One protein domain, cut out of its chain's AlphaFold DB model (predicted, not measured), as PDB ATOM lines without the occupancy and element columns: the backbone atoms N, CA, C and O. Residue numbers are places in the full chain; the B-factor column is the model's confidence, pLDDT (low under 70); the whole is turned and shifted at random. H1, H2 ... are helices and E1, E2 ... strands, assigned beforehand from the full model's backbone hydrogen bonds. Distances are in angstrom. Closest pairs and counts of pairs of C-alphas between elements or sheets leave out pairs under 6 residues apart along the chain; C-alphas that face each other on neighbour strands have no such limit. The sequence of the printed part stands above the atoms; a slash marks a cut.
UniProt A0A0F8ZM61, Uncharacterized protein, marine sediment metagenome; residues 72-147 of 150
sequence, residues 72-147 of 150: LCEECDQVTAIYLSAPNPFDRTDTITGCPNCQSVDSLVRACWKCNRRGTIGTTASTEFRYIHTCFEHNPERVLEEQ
ATOM      1  N   LEU A  72     -40.707 -36.876   1.703       96.31
ATOM      2  CA  LEU A  72     -41.124 -35.485   1.600       96.31
ATOM      3  C   LEU A  72     -40.221 -34.794   0.578       96.31
ATOM      4  O   LEU A  72     -38.999 -34.902   0.660       96.31
ATOM      5  N   CYS A  73     -40.807 -34.079  -0.375       97.19
ATOM      6  CA  CYS A  73     -40.044 -33.223  -1.275       97.19
ATOM      7  C   CYS A  73     -39.813 -31.847  -0.643       97.19
ATOM      8  O   CYS A  73     -40.781 -31.155  -0.355       97.19
ATOM      9  N   GLU A  74     -38.555 -31.425  -0.487       96.75
ATOM     10  CA  GLU A  74     -38.205 -30.128   0.120       96.75
ATOM     11  C   GLU A  74     -38.529 -28.916  -0.775       96.75
ATOM     12  O   GLU A  74     -38.558 -27.789  -0.294       96.75
ATOM     13  N   GLU A  75     -38.804 -29.136  -2.066       97.38
ATOM     14  CA  GLU A  75     -39.113 -28.064  -3.028       97.38
ATOM     15  C   GLU A  75     -40.616 -27.781  -3.159       97.38
ATOM     16  O   GLU A  75     -41.019 -26.661  -3.458       97.38
ATOM     17  N   CYS A  76     -41.465 -28.803  -2.993       96.81
ATOM     18  CA  CYS A  76     -42.916 -28.673  -3.198       96.81
ATOM     19  C   CYS A  76     -43.765 -29.149  -2.016       96.81
ATOM     20  O   CYS A  76     -44.987 -29.202  -2.140       96.81
ATOM     21  N   ASP A  77     -43.130 -29.537  -0.906       96.31
ATOM     22  CA  ASP A  77     -43.748 -30.034   0.331       96.31
ATOM     23  C   ASP A  77     -44.692 -31.241   0.158       96.31
ATOM     24  O   ASP A  77     -45.432 -31.621   1.069       96.31
ATOM     25  N   GLN A  78     -44.660 -31.894  -1.006       96.44
ATOM     26  CA  GLN A  78     -45.490 -33.056  -1.285       96.44
ATOM     27  C   GLN A  78     -44.879 -34.312  -0.659       96.44
ATOM     28  O   GLN A  78     -43.711 -34.636  -0.895       96.44
ATOM     29  N   VAL A  79     -45.702 -35.059   0.081       95.00
ATOM     30  CA  VAL A  79     -45.352 -36.398   0.571       95.00
ATOM     31  C   VAL A  79     -45.745 -37.449  -0.461       95.00
ATOM     32  O   VAL A  79     -46.848 -37.421  -1.010       95.00
ATOM     33  N   THR A  80     -44.837 -38.383  -0.729       93.44
ATOM     34  CA  THR A  80     -45.007 -39.460  -1.704       93.44
ATOM     35  C   THR A  80     -44.330 -40.745  -1.229       93.44
ATOM     36  O   THR A  80     -43.272 -40.707  -0.610       93.44
ATOM     37  N   ALA A  81     -44.924 -41.897  -1.537       91.06
ATOM     38  CA  ALA A  81     -44.281 -43.209  -1.378       91.06
ATOM     39  C   ALA A  81     -43.554 -43.663  -2.661       91.06
ATOM     40  O   ALA A  81     -42.930 -44.717  -2.696       91.06
ATOM     41  N   ILE A  82     -43.668 -42.878  -3.736       90.75
ATOM     42  CA  ILE A  82     -43.129 -43.176  -5.063       90.75
ATOM     43  C   ILE A  82     -42.136 -42.075  -5.439       90.75
ATOM     44  O   ILE A  82     -42.415 -40.891  -5.236       90.75
ATOM     45  N   TYR A  83     -41.005 -42.454  -6.024       92.94
ATOM     46  CA  TYR A  83     -39.994 -41.532  -6.530       92.94
ATOM     47  C   TYR A  83     -39.484 -41.973  -7.902       92.94
ATOM     48  O   TYR A  83     -39.569 -43.143  -8.271       92.94
ATOM     49  N   LEU A  84     -38.980 -41.012  -8.674       93.12
ATOM     50  CA  LEU A  84     -38.275 -41.276  -9.924       93.12
ATOM     51  C   LEU A  84     -36.841 -41.691  -9.589       93.12
ATOM     52  O   LEU A  84     -36.242 -41.118  -8.682       93.12
ATOM     53  N   SER A  85     -36.281 -42.654 -10.313       94.81
ATOM     54  CA  SER A  85     -34.886 -43.072 -10.140       94.81
ATOM     55  C   SER A  85     -34.213 -43.283 -11.488       94.81
ATOM     56  O   SER A  85     -34.806 -43.903 -12.374       94.81
ATOM     57  N   ALA A  86     -32.971 -42.828 -11.629       94.69
ATOM     58  CA  ALA A  86     -32.143 -43.089 -12.801       94.69
ATOM     59  C   ALA A  86     -30.667 -43.265 -12.394       94.69
ATOM     60  O   ALA A  86     -30.253 -42.727 -11.370       94.69
ATOM     61  N   PRO A  87     -29.848 -43.994 -13.171       96.69
ATOM     62  CA  PRO A  87     -28.405 -44.033 -12.947       96.69
ATOM     63  C   PRO A  87     -27.794 -42.633 -13.080       96.69
ATOM     64  O   PRO A  87     -28.166 -41.883 -13.988       96.69
ATOM     65  N   ASN A  88     -26.840 -42.290 -12.217       94.25
ATOM     66  CA  ASN A  88     -26.130 -41.019 -12.317       94.25
ATOM     67  C   ASN A  88     -25.271 -40.999 -13.611       94.25
ATOM     68  O   ASN A  88     -24.539 -41.955 -13.890       94.25
ATOM     69  N   PRO A  89     -25.347 -39.939 -14.444       95.06
ATOM     70  CA  PRO A  89     -24.623 -39.873 -15.717       95.06
ATOM     71  C   PRO A  89     -23.098 -39.784 -15.558       95.06
ATOM     72  O   PRO A  89     -22.374 -40.120 -16.498       95.06
ATOM     73  N   PHE A  90     -22.610 -39.333 -14.400       97.06
ATOM     74  CA  PHE A  90     -21.182 -39.210 -14.103       97.06
ATOM     75  C   PHE A  90     -20.617 -40.452 -13.406       97.06
ATOM     76  O   PHE A  90     -19.438 -40.758 -13.581       97.06
ATOM     77  N   ASP A  91     -21.453 -41.185 -12.668       96.19
ATOM     78  CA  ASP A  91     -21.073 -42.407 -11.962       96.19
ATOM     79  C   ASP A  91     -22.193 -43.453 -12.030       96.19
ATOM     80  O   ASP A  91     -23.214 -43.356 -11.363       96.19
ATOM     81  N   ARG A  92     -21.985 -44.521 -12.806       93.56
ATOM     82  CA  ARG A  92     -22.991 -45.586 -12.963       93.56
ATOM     83  C   ARG A  92     -23.208 -46.424 -11.703       93.56
ATOM     84  O   ARG A  92     -24.133 -47.233 -11.685       93.56
ATOM     85  N   THR A  93     -22.333 -46.305 -10.706       95.69
ATOM     86  CA  THR A  93     -22.509 -46.975  -9.414       95.69
ATOM     87  C   THR A  93     -23.479 -46.226  -8.504       95.69
ATOM     88  O   THR A  93     -23.977 -46.810  -7.543       95.69
ATOM     89  N   ASP A  94     -23.801 -44.981  -8.855       94.44
ATOM     90  CA  ASP A  94     -24.701 -44.103  -8.128       94.44
ATOM     91  C   ASP A  94     -26.075 -43.986  -8.820       94.44
ATOM     92  O   ASP A  94     -26.231 -44.214 -10.026       94.44
ATOM     93  N   THR A  95     -27.109 -43.666  -8.040       93.56
ATOM     94  CA  THR A  95     -28.498 -43.527  -8.498       93.56
ATOM     95  C   THR A  95     -29.054 -42.195  -8.026       93.56
ATOM     96  O   THR A  95     -29.183 -41.963  -6.828       93.56
ATOM     97  N   ILE A  96     -29.453 -41.356  -8.976       95.06
ATOM     98  CA  ILE A  96     -30.154 -40.107  -8.691       95.06
ATOM     99  C   ILE A  96     -31.639 -40.382  -8.478       95.06
ATOM    100  O   ILE A  96     -32.238 -41.226  -9.157       95.06
ATOM    101  N   THR A  97     -32.240 -39.646  -7.548       95.38
ATOM    102  CA  THR A  97     -33.677 -39.741  -7.264       95.38
ATOM    103  C   THR A  97     -34.375 -38.424  -7.560       95.38
ATOM    104  O   THR A  97     -33.758 -37.364  -7.519       95.38
ATOM    105  N   GLY A  98     -35.663 -38.470  -7.895       94.81
ATOM    106  CA  GLY A  98     -36.419 -37.275  -8.253       94.81
ATOM    107  C   GLY A  98     -37.859 -37.295  -7.763       94.81
ATOM    108  O   GLY A  98     -38.504 -38.345  -7.692       94.81
ATOM    109  N   CYS A  99     -38.384 -36.113  -7.447       96.62
ATOM    110  CA  CYS A  99     -39.788 -35.949  -7.087       96.62
ATOM    111  C   CYS A  99     -40.686 -36.173  -8.319       96.62
ATOM    112  O   CYS A  99     -40.491 -35.501  -9.332       96.62
ATOM    113  N   PRO A 100     -41.718 -37.033  -8.257       95.19
ATOM    114  CA  PRO A 100     -42.617 -37.250  -9.393       95.19
ATOM    115  C   PRO A 100     -43.509 -36.037  -9.700       95.19
ATOM    116  O   PRO A 100     -44.026 -35.931 -10.807       95.19
ATOM    117  N   ASN A 101     -43.699 -35.131  -8.734       96.00
ATOM    118  CA  ASN A 101     -44.564 -33.963  -8.883       96.00
ATOM    119  C   ASN A 101     -43.832 -32.785  -9.544       96.00
ATOM    120  O   ASN A 101     -44.248 -32.306 -10.593       96.00
ATOM    121  N   CYS A 102     -42.721 -32.331  -8.952       97.19
ATOM    122  CA  CYS A 102     -41.973 -31.170  -9.450       97.19
ATOM    123  C   CYS A 102     -40.748 -31.524 -10.307       97.19
ATOM    124  O   CYS A 102     -40.110 -30.619 -10.833       97.19
ATOM    125  N   GLN A 103     -40.408 -32.812 -10.444       95.94
ATOM    126  CA  GLN A 103     -39.234 -33.307 -11.184       95.94
ATOM    127  C   GLN A 103     -37.881 -32.821 -10.642       95.94
ATOM    128  O   GLN A 103     -36.859 -32.989 -11.305       95.94
ATOM    129  N   SER A 104     -37.850 -32.257  -9.430       97.19
ATOM    130  CA  SER A 104     -36.595 -31.863  -8.793       97.19
ATOM    131  C   SER A 104     -35.773 -33.088  -8.397       97.19
ATOM    132  O   SER A 104     -36.322 -34.058  -7.863       97.19
ATOM    133  N   VAL A 105     -34.471 -33.031  -8.676       96.06
ATOM    134  CA  VAL A 105     -33.493 -34.099  -8.430       96.06
ATOM    135  C   VAL A 105     -32.889 -33.922  -7.037       96.06
ATOM    136  O   VAL A 105     -32.602 -32.802  -6.631       96.06
ATOM    137  N   ASP A 106     -32.724 -35.024  -6.307       91.56
ATOM    138  CA  ASP A 106     -32.135 -35.096  -4.961       91.56
ATOM    139  C   ASP A 106     -32.808 -34.202  -3.901       91.56
ATOM    140  O   ASP A 106     -32.238 -33.906  -2.854       91.56
ATOM    141  N   SER A 107     -34.067 -33.817  -4.131       95.12
ATOM    142  CA  SER A 107     -34.876 -33.017  -3.195       95.12
ATOM    143  C   SER A 107     -35.783 -33.848  -2.281       95.12
ATOM    144  O   SER A 107     -36.660 -33.296  -1.615       95.12
ATOM    145  N   LEU A 108     -35.667 -35.178  -2.304       95.19
ATOM    146  CA  LEU A 108     -36.493 -36.074  -1.498       95.19
ATOM    147  C   LEU A 108     -35.777 -36.426  -0.195       95.19
ATOM    148  O   LEU A 108     -34.716 -37.044  -0.197       95.19
ATOM    149  N   VAL A 109     -36.403 -36.095   0.930       95.50
ATOM    150  CA  VAL A 109     -35.964 -36.499   2.269       95.50
ATOM    151  C   VAL A 109     -36.951 -37.494   2.860       95.50
ATOM    152  O   VAL A 109     -38.130 -37.497   2.516       95.50
ATOM    153  N   ARG A 110     -36.501 -38.356   3.774       93.69
ATOM    154  CA  ARG A 110     -37.414 -39.279   4.461       93.69
ATOM    155  C   ARG A 110     -38.433 -38.488   5.287       93.69
ATOM    156  O   ARG A 110     -38.052 -37.571   6.017       93.69
ATOM    157  N   ALA A 111     -39.712 -38.827   5.170       94.38
ATOM    158  CA  ALA A 111     -40.784 -38.219   5.948       94.38
ATOM    159  C   ALA A 111     -40.959 -38.944   7.291       94.38
ATOM    160  O   ALA A 111     -40.599 -40.113   7.449       94.38
ATOM    161  N   CYS A 112     -41.505 -38.246   8.284       91.88
ATOM    162  CA  CYS A 112     -41.886 -38.867   9.541       91.88
ATOM    163  C   CYS A 112     -43.122 -39.759   9.343       91.88
ATOM    164  O   CYS A 112     -44.103 -39.366   8.725       91.88
ATOM    165  N   TRP A 113     -43.113 -40.952   9.938       87.06
ATOM    166  CA  TRP A 113     -44.231 -41.898   9.824       87.06
ATOM    167  C   TRP A 113     -45.563 -41.352  10.372       87.06
ATOM    168  O   TRP A 113     -46.631 -41.777   9.938       87.06
ATOM    169  N   LYS A 114     -45.505 -40.432  11.345       87.88
ATOM    170  CA  LYS A 114     -46.674 -39.865  12.035       87.88
ATOM    171  C   LYS A 114     -47.073 -38.485  11.508       87.88
ATOM    172  O   LYS A 114     -48.214 -38.071  11.694       87.88
ATOM    173  N   CYS A 115     -46.158 -37.751  10.876       90.25
ATOM    174  CA  CYS A 115     -46.450 -36.430  10.325       90.25
ATOM    175  C   CYS A 115     -45.660 -36.143   9.051       90.25
ATOM    176  O   CYS A 115     -44.564 -36.646   8.848       90.25
ATOM    177  N   ASN A 116     -46.165 -35.227   8.233       92.38
ATOM    178  CA  ASN A 116     -45.554 -34.853   6.954       92.38
ATOM    179  C   ASN A 116     -44.324 -33.934   7.109       92.38
ATOM    180  O   ASN A 116     -44.120 -33.025   6.313       92.38
ATOM    181  N   ARG A 117     -43.526 -34.117   8.165       93.94
ATOM    182  CA  ARG A 117     -42.290 -33.360   8.407       93.94
ATOM    183  C   ARG A 117     -41.072 -34.219   8.098       93.94
ATOM    184  O   ARG A 117     -41.154 -35.447   8.104       93.94
ATOM    185  N   ARG A 118     -39.926 -33.570   7.894       94.19
ATOM    186  CA  ARG A 118     -38.636 -34.235   7.694       94.19
ATOM    187  C   ARG A 118     -38.302 -35.163   8.870       94.19
ATOM    188  O   ARG A 118     -38.292 -34.742  10.029       94.19
ATOM    189  N   GLY A 119     -38.039 -36.427   8.557       91.94
ATOM    190  CA  GLY A 119     -37.537 -37.429   9.489       91.94
ATOM    191  C   GLY A 119     -36.040 -37.243   9.726       91.94
ATOM    192  O   GLY A 119     -35.287 -36.952   8.798       91.94
ATOM    193  N   THR A 120     -35.609 -37.397  10.975       85.44
ATOM    194  CA  THR A 120     -34.215 -37.170  11.393       85.44
ATOM    195  C   THR A 120     -33.553 -38.426  11.939       85.44
ATOM    196  O   THR A 120     -32.345 -38.581  11.794       85.44
ATOM    197  N   ILE A 121     -34.323 -39.321  12.566       79.00
ATOM    198  CA  ILE A 121     -33.802 -40.506  13.258       79.00
ATOM    199  C   ILE A 121     -34.601 -41.730  12.809       79.00
ATOM    200  O   ILE A 121     -35.822 -41.665  12.663       79.00
ATOM    201  N   GLY A 122     -33.902 -42.836  12.554       74.31
ATOM    202  CA  GLY A 122     -34.526 -44.150  12.448       74.31
ATOM    203  C   GLY A 122     -34.687 -44.716  13.851       74.31
ATOM    204  O   GLY A 122     -33.688 -45.042  14.484       74.31
ATOM    205  N   THR A 123     -35.915 -44.803  14.353       72.94
ATOM    206  CA  THR A 123     -36.183 -45.425  15.649       72.94
ATOM    207  C   THR A 123     -36.659 -46.855  15.462       72.94
ATOM    208  O   THR A 123     -37.416 -47.140  14.536       72.94
ATOM    209  N   THR A 124     -36.238 -47.762  16.339       71.19
ATOM    210  CA  THR A 124     -36.794 -49.112  16.385       71.19
ATOM    211  C   THR A 124     -38.211 -49.051  16.956       71.19
ATOM    212  O   THR A 124     -38.443 -48.562  18.060       71.19
ATOM    213  N   ALA A 125     -39.192 -49.527  16.196       67.81
ATOM    214  CA  ALA A 125     -40.527 -49.765  16.717       67.81
ATOM    215  C   ALA A 125     -40.438 -50.912  17.736       67.81
ATOM    216  O   ALA A 125     -39.958 -52.002  17.406       67.81
ATOM    217  N   SER A 126     -40.889 -50.649  18.965       62.06
ATOM    218  CA  SER A 126     -40.712 -51.506  20.148       62.06
ATOM    219  C   SER A 126     -41.276 -52.923  20.009       62.06
ATOM    220  O   SER A 126     -40.906 -53.804  20.779       62.06
ATOM    221  N   THR A 127     -42.151 -53.159  19.035       59.84
ATOM    222  CA  THR A 127     -42.884 -54.416  18.889       59.84
ATOM    223  C   THR A 127     -42.365 -55.329  17.778       59.84
ATOM    224  O   THR A 127     -42.690 -56.510  17.801       59.84
ATOM    225  N   GLU A 128     -41.577 -54.838  16.807       59.66
ATOM    226  CA  GLU A 128     -41.374 -55.577  15.540       59.66
ATOM    227  C   GLU A 128     -39.967 -55.489  14.909       59.66
ATOM    228  O   GLU A 128     -39.810 -55.826  13.740       59.66
ATOM    229  N   PHE A 129     -38.920 -55.056  15.627       62.12
ATOM    230  CA  PHE A 129     -37.572 -54.852  15.038       62.12
ATOM    231  C   PHE A 129     -37.592 -54.010  13.742       62.12
ATOM    232  O   PHE A 129     -36.776 -54.192  12.838       62.12
ATOM    233  N   ARG A 130     -38.546 -53.081  13.632       71.19
ATOM    234  CA  ARG A 130     -38.763 -52.264  12.436       71.19
ATOM    235  C   ARG A 130     -38.129 -50.899  12.633       71.19
ATOM    236  O   ARG A 130     -38.406 -50.252  13.639       71.19
ATOM    237  N   TYR A 131     -37.335 -50.428  11.680       76.38
ATOM    238  CA  TYR A 131     -36.875 -49.042  11.695       76.38
ATOM    239  C   TYR A 131     -37.959 -48.144  11.097       76.38
ATOM    240  O   TYR A 131     -38.398 -48.357   9.972       76.38
ATOM    241  N   ILE A 132     -38.402 -47.153  11.864       83.00
ATOM    242  CA  ILE A 132     -39.341 -46.121  11.424       83.00
ATOM    243  C   ILE A 132     -38.661 -44.760  11.488       83.00
ATOM    244  O   ILE A 132     -37.936 -44.462  12.435       83.00
ATOM    245  N   HIS A 133     -38.902 -43.910  10.494       87.19
ATOM    246  CA  HIS A 133     -38.365 -42.554  10.509       87.19
ATOM    247  C   HIS A 133     -39.261 -41.634  11.328       87.19
ATOM    248  O   HIS A 133     -40.450 -41.472  11.045       87.19
ATOM    249  N   THR A 134     -38.688 -41.019  12.356       89.44
ATOM    250  CA  THR A 134     -39.366 -40.069  13.238       89.44
ATOM    251  C   THR A 134     -38.758 -38.680  13.077       89.44
ATOM    252  O   THR A 134     -37.563 -38.521  12.812       89.44
ATOM    253  N   CYS A 135     -39.597 -37.649  13.181       91.88
ATOM    254  CA  CYS A 135     -39.111 -36.289  13.395       91.88
ATOM    255  C   CYS A 135     -38.763 -36.100  14.879       91.88
ATOM    256  O   CYS A 135     -39.157 -36.900  15.727       91.88
ATOM    257  N   PHE A 136     -38.086 -34.998  15.202       87.62
ATOM    258  CA  PHE A 136     -37.691 -34.663  16.574       87.62
ATOM    259  C   PHE A 136     -38.863 -34.635  17.578       87.62
ATOM    260  O   PHE A 136     -38.694 -35.016  18.732       87.62
ATOM    261  N   GLU A 137     -40.063 -34.234  17.142       88.69
ATOM    262  CA  GLU A 137     -41.269 -34.208  17.990       88.69
ATOM    263  C   GLU A 137     -41.859 -35.599  18.252       88.69
ATOM    264  O   GLU A 137     -42.553 -35.799  19.243       88.69
ATOM    265  N   HIS A 138     -41.591 -36.562  17.372       85.81
ATOM    266  CA  HIS A 138     -42.149 -37.913  17.433       85.81
ATOM    267  C   HIS A 138     -41.105 -38.972  17.795       85.81
ATOM    268  O   HIS A 138     -41.340 -40.155  17.553       85.81
ATOM    269  N   ASN A 139     -39.959 -38.567  18.351       81.69
ATOM    270  CA  ASN A 139     -38.957 -39.505  18.842       81.69
ATOM    271  C   ASN A 139     -39.538 -40.297  20.037       81.69
ATOM    272  O   ASN A 139     -39.849 -39.685  21.061       81.69
ATOM    273  N   PRO A 140     -39.704 -41.629  19.939       68.94
ATOM    274  CA  PRO A 140     -40.384 -42.418  20.962       68.94
ATOM    275  C   PRO A 140     -39.606 -42.538  22.277       68.94
ATOM    276  O   PRO A 140     -40.230 -42.853  23.284       68.94
ATOM    277  N   GLU A 141     -38.305 -42.225  22.324       65.44
ATOM    278  CA  GLU A 141     -37.578 -42.134  23.604       65.44
ATOM    279  C   GLU A 141     -38.206 -41.094  24.546       65.44
ATOM    280  O   GLU A 141     -38.293 -41.336  25.745       65.44
ATOM    281  N   ARG A 142     -38.767 -39.998  24.010       57.28
ATOM    282  CA  ARG A 142     -39.492 -39.011  24.829       57.28
ATOM    283  C   ARG A 142     -40.808 -39.535  25.396       57.28
ATOM    284  O   ARG A 142     -41.261 -39.046  26.421       57.28
ATOM    285  N   VAL A 143     -41.429 -40.513  24.739       52.94
ATOM    286  CA  VAL A 143     -42.726 -41.055  25.173       52.94
ATOM    287  C   VAL A 143     -42.557 -41.990  26.375       52.94
ATOM    288  O   VAL A 143     -43.475 -42.132  27.174       52.94
ATOM    289  N   LEU A 144     -41.384 -42.613  26.531       54.16
ATOM    290  CA  LEU A 144     -41.111 -43.540  27.634       54.16
ATOM    291  C   LEU A 144     -40.750 -42.825  28.947       54.16
ATOM    292  O   LEU A 144     -41.001 -43.368  30.020       54.16
ATOM    293  N   GLU A 145     -40.210 -41.607  28.885       54.03
ATOM    294  CA  GLU A 145     -39.877 -40.823  30.084       54.03
ATOM    295  C   GLU A 145     -41.129 -40.271  30.785       54.03
ATOM    296  O   GLU A 145     -41.179 -40.237  32.013       54.03
ATOM    297  N   GLU A 146     -42.183 -39.929  30.037       53.66
ATOM    298  CA  GLU A 146     -43.432 -39.404  30.614       53.66
ATOM    299  C   GLU A 146     -44.260 -40.465  31.362       53.66
ATOM    300  O   GLU A 146     -45.114 -40.109  32.166       53.66
ATOM    301  N   GLN A 147     -43.995 -41.762  31.160       50.03
ATOM    302  CA  GLN A 147     -44.755 -42.855  31.793       50.03
ATOM    303  C   GLN A 147     -44.139 -43.394  33.092       50.03
ATOM    304  O   GLN A 147     -44.723 -44.273  33.720       50.03
TER     305      GLN A 147
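AT A GLANCE: This is residues 72 to 147 of the 150 residues of an uncharacterized protein of marine sediment metagenome (UniProt A0A0F8ZM61). With little regular structure, this loose, elongated domain has two separate strand hairpins, E1-E2 at one end and E4-E5 farther along, with E3 between them; residues 142 to 147 stick out at the other end. The 76 printed residues, mostly strand in the named elements, hold E1, E2, E3, E4, E5 and H1 in that order. Both two-strand sheets are antiparallel; the radius of gyration of the C-alphas is 15.3 A, the spans 51 by 27 by 16 A.

HOW THE PARTS SIT: Residues 72 to 73 pair antiparallel with 108 to 109 of E3, residues 108 to 110, which pairs with no named strand. In the hairpin of E1, residues 84 to 87, and E2, residues 95 to 98, N 84 and O 98 are within hydrogen-bond range at 2.9 A. The closest C-alphas of E2 and E3, Gly 98 and Leu 108, are 6.9 A apart. In the hairpin of E4, residues 121 to 125, and E5, residues 130 to 134, N 123 and O 132 are 2.8 A apart. H1, residues 141 to 145, is apart from E4; 0 of 1 O i to N i+4 and 1 of 2 O i to N i+3 pairs are within range.

IN THESE COORDINATES: E1 begins at C-alpha 84 (-38.275, -41.276, -9.924); E4 and E5 measure 12.0 A and 12.2 A. H1 ends at C-alpha 145 (-39.877, -40.823, 30.084).

THE WHOLE: The farthest C-alphas, Phe 90 and Gln 147, are 51.7 A apart. The printed part has no cut and no long link; pLDDT is under 70 at residues 125 to 129 and 140 to 147.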